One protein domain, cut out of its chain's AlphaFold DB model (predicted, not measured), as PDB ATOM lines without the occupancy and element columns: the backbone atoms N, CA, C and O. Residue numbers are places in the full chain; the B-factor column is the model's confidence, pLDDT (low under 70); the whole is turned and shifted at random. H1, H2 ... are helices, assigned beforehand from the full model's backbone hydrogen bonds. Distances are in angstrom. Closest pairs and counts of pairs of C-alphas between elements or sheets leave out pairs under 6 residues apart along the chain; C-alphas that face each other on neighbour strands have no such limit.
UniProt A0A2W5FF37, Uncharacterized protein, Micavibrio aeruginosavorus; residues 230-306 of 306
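What this domain is: This is residues 230 to 306 of the 306 residues of an uncharacterized protein of Micavibrio aeruginosavorus (UniProt A0A2W5FF37). Three crossed helices, H2, H3 and H4, pack into a small body with short H1 beside it, and H5 runs off from H4's end as an arm, with residues 295 to 306 sticking out. The printed part has 77 residues with five named helices, H1 to H5, all helix, loose, with radius of gyration of the C-alphas 14.8 A and spans 44 by 28 by 19 A.

How they stand to each other: Start at H1, residues 230 to 234, close but not clearly touching H2, residues 237 to 249: closest C-alphas Trp 232 and Leu 238, 7.4 A. H2 touches H4, residues 271 to 285, about perpendicular at 89 degrees: closest C-alphas Val 237 and Ala 282, 5.6 A. H3, residues 256 to 263, touches H4: closest C-alphas Arg 257 and Glu 271, 5.0 A. Every O i to N i+4 pair is within hydrogen-bond range in H1, H2, H3 and H5, residues 288 to 305, and 8 of 11 in H4.

Where its parts are: Find C-alpha 230 at (-41.001, 48.381, -46.395); H5 runs 26.2 A to C-alpha 305 at (-23.361, 58.435, -45.665).

The domain as a whole: The printed part has no cut and no long link; pLDDT is under 70 at residues 298 to 306, among others.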
ATOM      1  N   LYS A 230     -39.698  48.293 -45.716       83.31
ATOM      2  CA  LYS A 230     -41.001  48.381 -46.395       83.31
ATOM      3  C   LYS A 230     -42.010  47.360 -45.866       83.31
ATOM      4  O   LYS A 230     -43.153  47.728 -45.638       83.31
ATOM      5  N   LYS A 231     -41.588  46.116 -45.612       83.38
ATOM      6  CA  LYS A 231     -42.455  45.072 -45.043       83.38
ATOM      7  C   LYS A 231     -42.813  45.350 -43.590       83.38
ATOM      8  O   LYS A 231     -43.896  44.986 -43.153       83.38
ATOM      9  N   TRP A 232     -41.917  45.976 -42.828       83.00
ATOM     10  CA  TRP A 232     -42.221  46.347 -41.442       83.00
ATOM     11  C   TRP A 232     -43.325  47.398 -41.368       83.00
ATOM     12  O   TRP A 232     -44.182  47.311 -40.489       83.00
ATOM     13  N   ILE A 233     -43.315  48.340 -42.315       82.81
ATOM     14  CA  ILE A 233     -44.367  49.343 -42.494       82.81
ATOM     15  C   ILE A 233     -45.648  48.677 -43.009       82.81
ATOM     16  O   ILE A 233     -46.693  48.834 -42.394       82.81
ATOM     17  N   GLU A 234     -45.563  47.892 -44.091       85.81
ATOM     18  CA  GLU A 234     -46.711  47.218 -44.722       85.81
ATOM     19  C   GLU A 234     -47.471  46.309 -43.750       85.81
ATOM     20  O   GLU A 234     -48.696  46.271 -43.763       85.81
ATOM     21  N   TYR A 235     -46.753  45.589 -42.886       87.25
ATOM     22  CA  TYR A 235     -47.360  44.677 -41.916       87.25
ATOM     23  C   TYR A 235     -47.573  45.294 -40.535       87.25
ATOM     24  O   TYR A 235     -47.893  44.550 -39.606       87.25
ATOM     25  N   SER A 236     -47.397  46.613 -40.391       85.25
ATOM     26  CA  SER A 236     -47.603  47.361 -39.145       85.25
ATOM     27  C   SER A 236     -46.920  46.709 -37.933       85.25
ATOM     28  O   SER A 236     -47.520  46.553 -36.868       85.25
ATOM     29  N   VAL A 237     -45.649  46.311 -38.084       86.25
ATOM     30  CA  VAL A 237     -44.904  45.553 -37.057       86.25
ATOM     31  C   VAL A 237     -44.760  46.342 -35.755       86.25
ATOM     32  O   VAL A 237     -44.990  45.782 -34.685       86.25
ATOM     33  N   LEU A 238     -44.416  47.632 -35.840       76.56
ATOM     34  CA  LEU A 238     -44.286  48.502 -34.666       76.56
ATOM     35  C   LEU A 238     -45.639  48.748 -33.971       76.56
ATOM     36  O   LEU A 238     -45.734  48.413 -32.794       76.56
ATOM     37  N   PRO A 239     -46.715  49.186 -34.668       88.06
ATOM     38  CA  PRO A 239     -48.042  49.297 -34.054       88.06
ATOM     39  C   PRO A 239     -48.523  48.010 -33.371       88.06
ATOM     40  O   PRO A 239     -49.118  48.053 -32.297       88.06
ATOM     41  N   TYR A 240     -48.251  46.848 -33.973       89.06
ATOM     42  CA  TYR A 240     -48.562  45.559 -33.362       89.06
ATOM     43  C   TYR A 240     -47.796  45.336 -32.046       89.06
ATOM     44  O   TYR A 240     -48.395  44.878 -31.073       89.06
ATOM     45  N   LEU A 241     -46.495  45.646 -32.001       81.31
ATOM     46  CA  LEU A 241     -45.679  45.525 -30.787       81.31
ATOM     47  C   LEU A 241     -46.173  46.465 -29.683       81.31
ATOM     48  O   LEU A 241     -46.356  46.013 -28.555       81.31
ATOM     49  N   ASP A 242     -46.473  47.720 -30.017       84.75
ATOM     50  CA  ASP A 242     -46.980  48.712 -29.063       84.75
ATOM     51  C   ASP A 242     -48.311  48.263 -28.438       84.75
ATOM     52  O   ASP A 242     -48.475  48.287 -27.217       84.75
ATOM     53  N   LEU A 243     -49.244  47.756 -29.254       86.81
ATOM     54  CA  LEU A 243     -50.506  47.198 -28.758       86.81
ATOM     55  C   LEU A 243     -50.303  45.934 -27.916       86.81
ATOM     56  O   LEU A 243     -51.060  45.711 -26.972       86.81
ATOM     57  N   LYS A 244     -49.296  45.107 -28.225       85.62
ATOM     58  CA  LYS A 244     -48.936  43.951 -27.391       85.62
ATOM     59  C   LYS A 244     -48.357  44.368 -26.047       85.62
ATOM     60  O   LYS A 244     -48.691  43.744 -25.044       85.62
ATOM     61  N   TYR A 245     -47.559  45.429 -25.992       82.75
ATOM     62  CA  TYR A 245     -47.097  45.971 -24.717       82.75
ATOM     63  C   TYR A 245     -48.240  46.552 -23.898       82.75
ATOM     64  O   TYR A 245     -48.319  46.272 -22.707       82.75
ATOM     65  N   TRP A 246     -49.167  47.269 -24.530       90.00
ATOM     66  CA  TRP A 246     -50.356  47.771 -23.846       90.00
ATOM     67  C   TRP A 246     -51.261  46.636 -23.333       90.00
ATOM     68  O   TRP A 246     -51.737  46.693 -22.202       90.00
ATOM     69  N   GLU A 247     -51.453  45.563 -24.115       91.62
ATOM     70  CA  GLU A 247     -52.172  44.350 -23.685       91.62
ATOM     71  C   GLU A 247     -51.563  43.773 -22.393       91.62
ATOM     72  O   GLU A 247     -52.289  43.458 -21.448       91.62
ATOM     73  N   MET A 248     -50.227  43.701 -22.329       85.25
ATOM     74  CA  MET A 248     -49.481  43.228 -21.156       85.25
ATOM     75  C   MET A 248     -49.559  44.201 -19.973       85.25
ATOM     76  O   MET A 248     -49.764  43.764 -18.844       85.25
ATOM     77  N   GLU A 249     -49.407  45.503 -20.218       86.62
ATOM     78  CA  GLU A 249     -49.435  46.554 -19.195       86.62
ATOM     79  C   GLU A 249     -50.795  46.626 -18.495       86.62
ATOM     80  O   GLU A 249     -50.867  46.687 -17.270       86.62
ATOM     81  N   GLN A 250     -51.879  46.574 -19.271       94.56
ATOM     82  CA  GLN A 250     -53.243  46.645 -18.749       94.56
ATOM     83  C   GLN A 250     -53.773  45.281 -18.283       94.56
ATOM     84  O   GLN A 250     -54.881  45.202 -17.752       94.56
ATOM     85  N   ASN A 251     -52.995  44.207 -18.472       92.12
ATOM     86  CA  ASN A 251     -53.386  42.827 -18.184       92.12
ATOM     87  C   ASN A 251     -54.744  42.450 -18.816       92.12
ATOM     88  O   ASN A 251     -55.603  41.822 -18.192       92.12
ATOM     89  N   VAL A 252     -54.951  42.875 -20.063       93.50
ATOM     90  CA  VAL A 252     -56.141  42.567 -20.872       93.50
ATOM     91  C   VAL A 252     -55.762  41.624 -22.008       93.50
ATOM     92  O   VAL A 252     -54.590  41.315 -22.182       93.50
ATOM     93  N   SER A 253     -56.736  41.150 -22.794       92.38
ATOM     94  CA  SER A 253     -56.428  40.496 -24.067       92.38
ATOM     95  C   SER A 253     -57.111  41.181 -25.239       92.38
ATOM     96  O   SER A 253     -58.312  41.450 -25.187       92.38
ATOM     97  N   ILE A 254     -56.347  41.455 -26.299       91.38
ATOM     98  CA  ILE A 254     -56.842  42.058 -27.537       91.38
ATOM     99  C   ILE A 254     -57.012  40.944 -28.581       91.38
ATOM    100  O   ILE A 254     -56.013  40.392 -29.062       91.38
ATOM    101  N   PRO A 255     -58.252  40.617 -28.991       92.94
ATOM    102  CA  PRO A 255     -58.490  39.674 -30.077       92.94
ATOM    103  C   PRO A 255     -57.824  40.141 -31.376       92.94
ATOM    104  O   PRO A 255     -57.855  41.330 -31.698       92.94
ATOM    105  N   TYR A 256     -57.276  39.215 -32.169       90.62
ATOM    106  CA  TYR A 256     -56.564  39.578 -33.401       90.62
ATOM    107  C   TYR A 256     -57.432  40.351 -34.399       90.62
ATOM    108  O   TYR A 256     -56.901  41.198 -35.106       90.62
ATOM    109  N   ARG A 257     -58.750  40.123 -34.427       90.50
ATOM    110  CA  ARG A 257     -59.689  40.948 -35.201       90.50
ATOM    111  C   ARG A 257     -59.620  42.429 -34.821       90.50
ATOM    112  O   ARG A 257     -59.405  43.262 -35.689       90.50
ATOM    113  N   VAL A 258     -59.739  42.736 -33.528       91.88
ATOM    114  CA  VAL A 258     -59.671  44.115 -33.008       91.88
ATOM    115  C   VAL A 258     -58.292  44.715 -33.272       91.88
ATOM    116  O   VAL A 258     -58.171  45.884 -33.617       91.88
ATOM    117  N   MET A 259     -57.245  43.896 -33.158       91.62
ATOM    118  CA  MET A 259     -55.883  44.310 -33.473       91.62
ATOM    119  C   MET A 259     -55.711  44.650 -34.960       91.62
ATOM    120  O   MET A 259     -55.040  45.627 -35.270       91.62
ATOM    121  N   ALA A 260     -56.331  43.888 -35.870       90.25
ATOM    122  CA  ALA A 260     -56.296  44.151 -37.311       90.25
ATOM    123  C   ALA A 260     -57.035  45.439 -37.658       90.25
ATOM    124  O   ALA A 260     -56.471  46.284 -38.343       90.25
ATOM    125  N   ASP A 261     -58.233  45.620 -37.100       89.88
ATOM    126  CA  ASP A 261     -59.024  46.840 -37.279       89.88
ATOM    127  C   ASP A 261     -58.264  48.086 -36.771       89.88
ATOM    128  O   ASP A 261     -58.398  49.170 -37.334       89.88
ATOM    129  N   ALA A 262     -57.432  47.936 -35.730       89.06
ATOM    130  CA  ALA A 262     -56.631  49.024 -35.169       89.06
ATOM    131  C   ALA A 262     -55.378  49.368 -35.997       89.06
ATOM    132  O   ALA A 262     -55.069  50.546 -36.165       89.06
ATOM    133  N   ILE A 263     -54.634  48.366 -36.485       89.50
ATOM    134  CA  ILE A 263     -53.340  48.589 -37.166       89.50
ATOM    135  C   ILE A 263     -53.441  48.659 -38.697       89.50
ATOM    136  O   ILE A 263     -52.464  49.048 -39.342       89.50
ATOM    137  N   PHE A 264     -54.594  48.290 -39.266       87.94
ATOM    138  CA  PHE A 264     -54.919  48.359 -40.697       87.94
ATOM    139  C   PHE A 264     -56.266  49.086 -40.904       87.94
ATOM    140  O   PHE A 264     -57.266  48.458 -41.264       87.94
ATOM    141  N   PRO A 265     -56.333  50.407 -40.651       73.75
ATOM    142  CA  PRO A 265     -57.590  51.171 -40.618       73.75
ATOM    143  C   PRO A 265     -58.312  51.259 -41.974       73.75
ATOM    144  O   PRO A 265     -59.512  51.507 -42.042       73.75
ATOM    145  N   ASP A 266     -57.583  51.043 -43.061       78.56
ATOM    146  CA  ASP A 266     -58.052  50.936 -44.439       78.56
ATOM    147  C   ASP A 266     -58.654  49.556 -44.777       78.56
ATOM    148  O   ASP A 266     -59.177  49.355 -45.874       78.56
ATOM    149  N   GLY A 267     -58.618  48.601 -43.839       70.62
ATOM    150  CA  GLY A 267     -59.217  47.270 -43.980       70.62
ATOM    151  C   GLY A 267     -58.508  46.364 -44.991       70.62
ATOM    152  O   GLY A 267     -59.023  45.300 -45.330       70.62
ATOM    153  N   GLY A 268     -57.333  46.771 -45.484       66.62
ATOM    154  CA  GLY A 268     -56.596  46.055 -46.526       66.62
ATOM    155  C   GLY A 268     -56.042  44.699 -46.078       66.62
ATOM    156  O   GLY A 268     -55.850  43.810 -46.907       66.62
ATOM    157  N   LEU A 269     -55.809  44.515 -44.773       76.75
ATOM    158  CA  LEU A 269     -55.208  43.316 -44.191       76.75
ATOM    159  C   LEU A 269     -56.011  42.848 -42.968       76.75
ATOM    160  O   LEU A 269     -56.285  43.615 -42.053       76.75
ATOM    161  N   GLY A 270     -56.396  41.569 -42.957       85.31
ATOM    162  CA  GLY A 270     -57.244  40.993 -41.911       85.31
ATOM    163  C   GLY A 270     -56.488  40.265 -40.795       85.31
ATOM    164  O   GLY A 270     -55.269  40.090 -40.834       85.31
ATOM    165  N   GLU A 271     -57.249  39.737 -39.834       88.81
ATOM    166  CA  GLU A 271     -56.778  38.946 -38.681       88.81
ATOM    167  C   GLU A 271     -55.759  37.844 -39.045       88.81
ATOM    168  O   GLU A 271     -54.769  37.632 -38.340       88.81
ATOM    169  N   GLU A 272     -55.959  37.160 -40.171       87.00
ATOM    170  CA  GLU A 272     -55.081  36.070 -40.604       87.00
ATOM    171  C   GLU A 272     -53.656  36.550 -40.938       87.00
ATOM    172  O   GLU A 272     -52.687  35.813 -40.723       87.00
ATOM    173  N   MET A 273     -53.513  37.800 -41.398       90.00
ATOM    174  CA  MET A 273     -52.212  38.424 -41.655       90.00
ATOM    175  C   MET A 273     -51.440  38.633 -40.352       90.00
ATOM    176  O   MET A 273     -50.249  38.319 -40.278       90.00
ATOM    177  N   ILE A 274     -52.129  39.067 -39.292       89.31
ATOM    178  CA  ILE A 274     -51.519  39.226 -37.970       89.31
ATOM    179  C   ILE A 274     -51.004  37.885 -37.460       89.31
ATOM    180  O   ILE A 274     -49.848  37.774 -37.041       89.31
ATOM    181  N   ARG A 275     -51.849  36.850 -37.532       87.88
ATOM    182  CA  ARG A 275     -51.549  35.520 -36.991       87.88
ATOM    183  C   ARG A 275     -50.344  34.865 -37.665       87.88
ATOM    184  O   ARG A 275     -49.519  34.265 -36.974       87.88
ATOM    185  N   LYS A 276     -50.258  34.935 -38.996       88.38
ATOM    186  CA  LYS A 276     -49.240  34.218 -39.782       88.38
ATOM    187  C   LYS A 276     -47.978  35.032 -40.057       88.38
ATOM    188  O   LYS A 276     -46.900  34.441 -40.150       88.38
ATOM    189  N   THR A 277     -48.105  36.352 -40.171       89.50
ATOM    190  CA  THR A 277     -47.048  37.214 -40.710       89.50
ATOM    191  C   THR A 277     -46.596  38.246 -39.687       89.50
ATOM    192  O   THR A 277     -45.468  38.135 -39.204       89.50
ATOM    193  N   THR A 278     -47.456  39.195 -39.290       89.75
ATOM    194  CA  THR A 278     -47.056  40.314 -38.413       89.75
ATOM    195  C   THR A 278     -46.477  39.820 -37.094       89.75
ATOM    196  O   THR A 278     -45.365  40.202 -36.745       89.75
ATOM    197  N   LYS A 279     -47.154  38.888 -36.406       89.69
ATOM    198  CA  LYS A 279     -46.656  38.305 -35.150       89.69
ATOM    199  C   LYS A 279     -45.300  37.624 -35.318       89.69
ATOM    200  O   LYS A 279     -44.443  37.728 -34.447       89.69
ATOM    201  N   LYS A 280     -45.106  36.899 -36.423       89.75
ATOM    202  CA  LYS A 280     -43.857  36.175 -36.681       89.75
ATOM    203  C   LYS A 280     -42.697  37.145 -36.905       89.75
ATOM    204  O   LYS A 280     -41.630  36.930 -36.342       89.75
ATOM    205  N   ILE A 281     -42.921  38.199 -37.689       86.75
ATOM    206  CA  ILE A 281     -41.920  39.244 -37.938       86.75
ATOM    207  C   ILE A 281     -41.635  40.010 -36.645       86.75
ATOM    208  O   ILE A 281     -40.474  40.152 -36.286       86.75
ATOM    209  N   ALA A 282     -42.671  40.418 -35.910       84.69
ATOM    210  CA  ALA A 282     -42.552  41.097 -34.622       84.69
ATOM    211  C   ALA A 282     -41.713  40.286 -33.621       84.69
ATOM    212  O   ALA A 282     -40.751  40.793 -33.055       84.69
ATOM    213  N   ASN A 283     -42.009  38.994 -33.466       84.25
ATOM    214  CA  ASN A 283     -41.232  38.121 -32.591       84.25
ATOM    215  C   ASN A 283     -39.776  37.971 -33.051       84.25
ATOM    216  O   ASN A 283     -38.898  37.845 -32.209       84.25
ATOM    217  N   GLN A 284     -39.520  37.960 -34.362       83.75
ATOM    218  CA  GLN A 284     -38.166  37.867 -34.907       83.75
ATOM    219  C   GLN A 284     -37.362  39.145 -34.641       83.75
ATOM    220  O   GLN A 284     -36.230  39.050 -34.182       83.75
ATOM    221  N   VAL A 285     -37.927  40.327 -34.913       80.25
ATOM    222  CA  VAL A 285     -37.197  41.600 -34.759       80.25
ATOM    223  C   VAL A 285     -36.898  41.944 -33.300       80.25
ATOM    224  O   VAL A 285     -35.967  42.695 -33.034       80.25
ATOM    225  N   MET A 286     -37.654  41.361 -32.368       80.12
ATOM    226  CA  MET A 286     -37.450  41.507 -30.926       80.12
ATOM    227  C   MET A 286     -36.463  40.490 -30.331       80.12
ATOM    228  O   MET A 286     -36.222  40.519 -29.124       80.12
ATOM    229  N   GLN A 287     -35.886  39.588 -31.133       78.12
ATOM    230  CA  GLN A 287     -34.795  38.720 -30.678       78.12
ATOM    231  C   GLN A 287     -33.539  39.557 -30.430       78.12
ATOM    232  O   GLN A 287     -33.196  40.416 -31.246       78.12
ATOM    233  N   LYS A 288     -32.832  39.290 -29.327       68.94
ATOM    234  CA  LYS A 288     -31.630  40.041 -28.940       68.94
ATOM    235  C   LYS A 288     -30.585  40.033 -30.059       68.94
ATOM    236  O   LYS A 288     -30.057  41.079 -30.421       68.94
ATOM    237  N   GLU A 289     -30.390  38.882 -30.685       72.62
ATOM    238  CA  GLU A 289     -29.448  38.689 -31.781       72.62
ATOM    239  C   GLU A 289     -29.858  39.477 -33.039       72.62
ATOM    240  O   GLU A 289     -28.996  39.964 -33.771       72.62
ATOM    241  N   TYR A 290     -31.166  39.638 -33.299       75.75
ATOM    242  CA  TYR A 290     -31.656  40.445 -34.424       75.75
ATOM    243  C   TYR A 290     -31.434  41.940 -34.178       75.75
ATOM    244  O   TYR A 290     -31.083  42.671 -35.102       75.75
ATOM    245  N   ILE A 291     -31.610  42.393 -32.935       70.06
ATOM    246  CA  ILE A 291     -31.342  43.778 -32.533       70.06
ATOM    247  C   ILE A 291     -29.851  44.100 -32.701       70.06
ATOM    248  O   ILE A 291     -29.512  45.135 -33.274       70.06
ATOM    249  N   ASP A 292     -28.963  43.201 -32.276       65.88
ATOM    250  CA  ASP A 292     -27.513  43.378 -32.428       65.88
ATOM    251  C   ASP A 292     -27.091  43.363 -33.914       65.88
ATOM    252  O   ASP A 292     -26.258  44.164 -34.356       65.88
ATOM    253  N   PHE A 293     -27.738  42.525 -34.733       73.31
ATOM    254  CA  PHE A 293     -27.589  42.562 -36.189       73.31
ATOM    255  C   PHE A 293     -28.054  43.901 -36.785       73.31
ATOM    256  O   PHE A 293     -27.324  44.507 -37.568       73.31
ATOM    257  N   LEU A 294     -29.227  44.406 -36.390       71.00
ATOM    258  CA  LEU A 294     -29.751  45.690 -36.864       71.00
ATOM    259  C   LEU A 294     -28.834  46.859 -36.479       71.00
ATOM    260  O   LEU A 294     -28.616  47.749 -37.299       71.00
ATOM    261  N   ALA A 295     -28.257  46.837 -35.274       65.81
ATOM    262  CA  ALA A 295     -27.269  47.823 -34.840       65.81
ATOM    263  C   ALA A 295     -26.024  47.820 -35.744       65.81
ATOM    264  O   ALA A 295     -25.510  48.884 -36.092       65.81
ATOM    265  N   THR A 296     -25.586  46.637 -36.188       66.00
ATOM    266  CA  THR A 296     -24.471  46.491 -37.137       66.00
ATOM    267  C   THR A 296     -24.807  47.103 -38.501       66.00
ATOM    268  O   THR A 296     -24.001  47.854 -39.049       66.00
ATOM    269  N   ILE A 297     -26.011  46.848 -39.030       72.25
ATOM    270  CA  ILE A 297     -26.471  47.450 -40.296       72.25
ATOM    271  C   ILE A 297     -26.569  48.975 -40.178       72.25
ATOM    272  O   ILE A 297     -26.081  49.692 -41.047       72.25
ATOM    273  N   ALA A 298     -27.135  49.485 -39.081       59.75
ATOM    274  CA  ALA A 298     -27.248  50.921 -38.847       59.75
ATOM    275  C   ALA A 298     -25.874  51.612 -38.812       59.75
ATOM    276  O   ALA A 298     -25.702  52.675 -39.408       59.75
ATOM    277  N   ALA A 299     -24.881  50.997 -38.161       53.44
ATOM    278  CA  ALA A 299     -23.512  51.505 -38.153       53.44
ATOM    279  C   ALA A 299     -22.914  51.571 -39.571       53.44
ATOM    280  O   ALA A 299     -22.279  52.569 -39.917       53.44
ATOM    281  N   GLN A 300     -23.157  50.552 -40.403       60.72
ATOM    282  CA  GLN A 300     -22.708  50.530 -41.796       60.72
ATOM    283  C   GLN A 300     -23.364  51.645 -42.627       60.72
ATOM    284  O   GLN A 300     -22.664  52.397 -43.301       60.72
ATOM    285  N   GLU A 301     -24.686  51.817 -42.533       65.81
ATOM    286  CA  GLU A 301     -25.399  52.876 -43.262       65.81
ATOM    287  C   GLU A 301     -24.940  54.288 -42.867       65.81
ATOM    288  O   GLU A 301     -24.930  55.193 -43.701       65.81
ATOM    289  N   ILE A 302     -24.592  54.505 -41.592       56.84
ATOM    290  CA  ILE A 302     -24.038  55.781 -41.117       56.84
ATOM    291  C   ILE A 302     -22.639  56.005 -41.701       56.84
ATOM    292  O   ILE A 302     -22.330  57.121 -42.113       56.84
ATOM    293  N   ALA A 303     -21.801  54.968 -41.745       49.06
ATOM    294  CA  ALA A 303     -20.456  55.061 -42.304       49.06
ATOM    295  C   ALA A 303     -20.465  55.347 -43.815       49.06
ATOM    296  O   ALA A 303     -19.626  56.103 -44.280       49.06
ATOM    297  N   GLU A 304     -21.419  54.795 -44.570       66.88
ATOM    298  CA  GLU A 304     -21.553  55.021 -46.021       66.88
ATOM    299  C   GLU A 304     -22.098  56.415 -46.389       66.88
ATOM    300  O   GLU A 304     -21.926  56.871 -47.519       66.88
ATOM    301  N   LYS A 305     -22.788  57.090 -45.460       62.25
ATOM    302  CA  LYS A 305     -23.361  58.435 -45.665       62.25
ATOM    303  C   LYS A 305     -22.393  59.577 -45.331       62.25
ATOM    304  O   LYS A 305     -22.701  60.717 -45.682       62.25
ATOM    305  N   ASN A 306     -21.288  59.287 -44.643       41.47
ATOM    306  CA  ASN A 306     -20.242  60.246 -44.261       41.47
ATOM    307  C   ASN A 306     -19.022  60.124 -45.179       41.47
ATOM    308  O   ASN A 306     -18.365  61.165 -45.394       41.47
TER     309      ASN A 306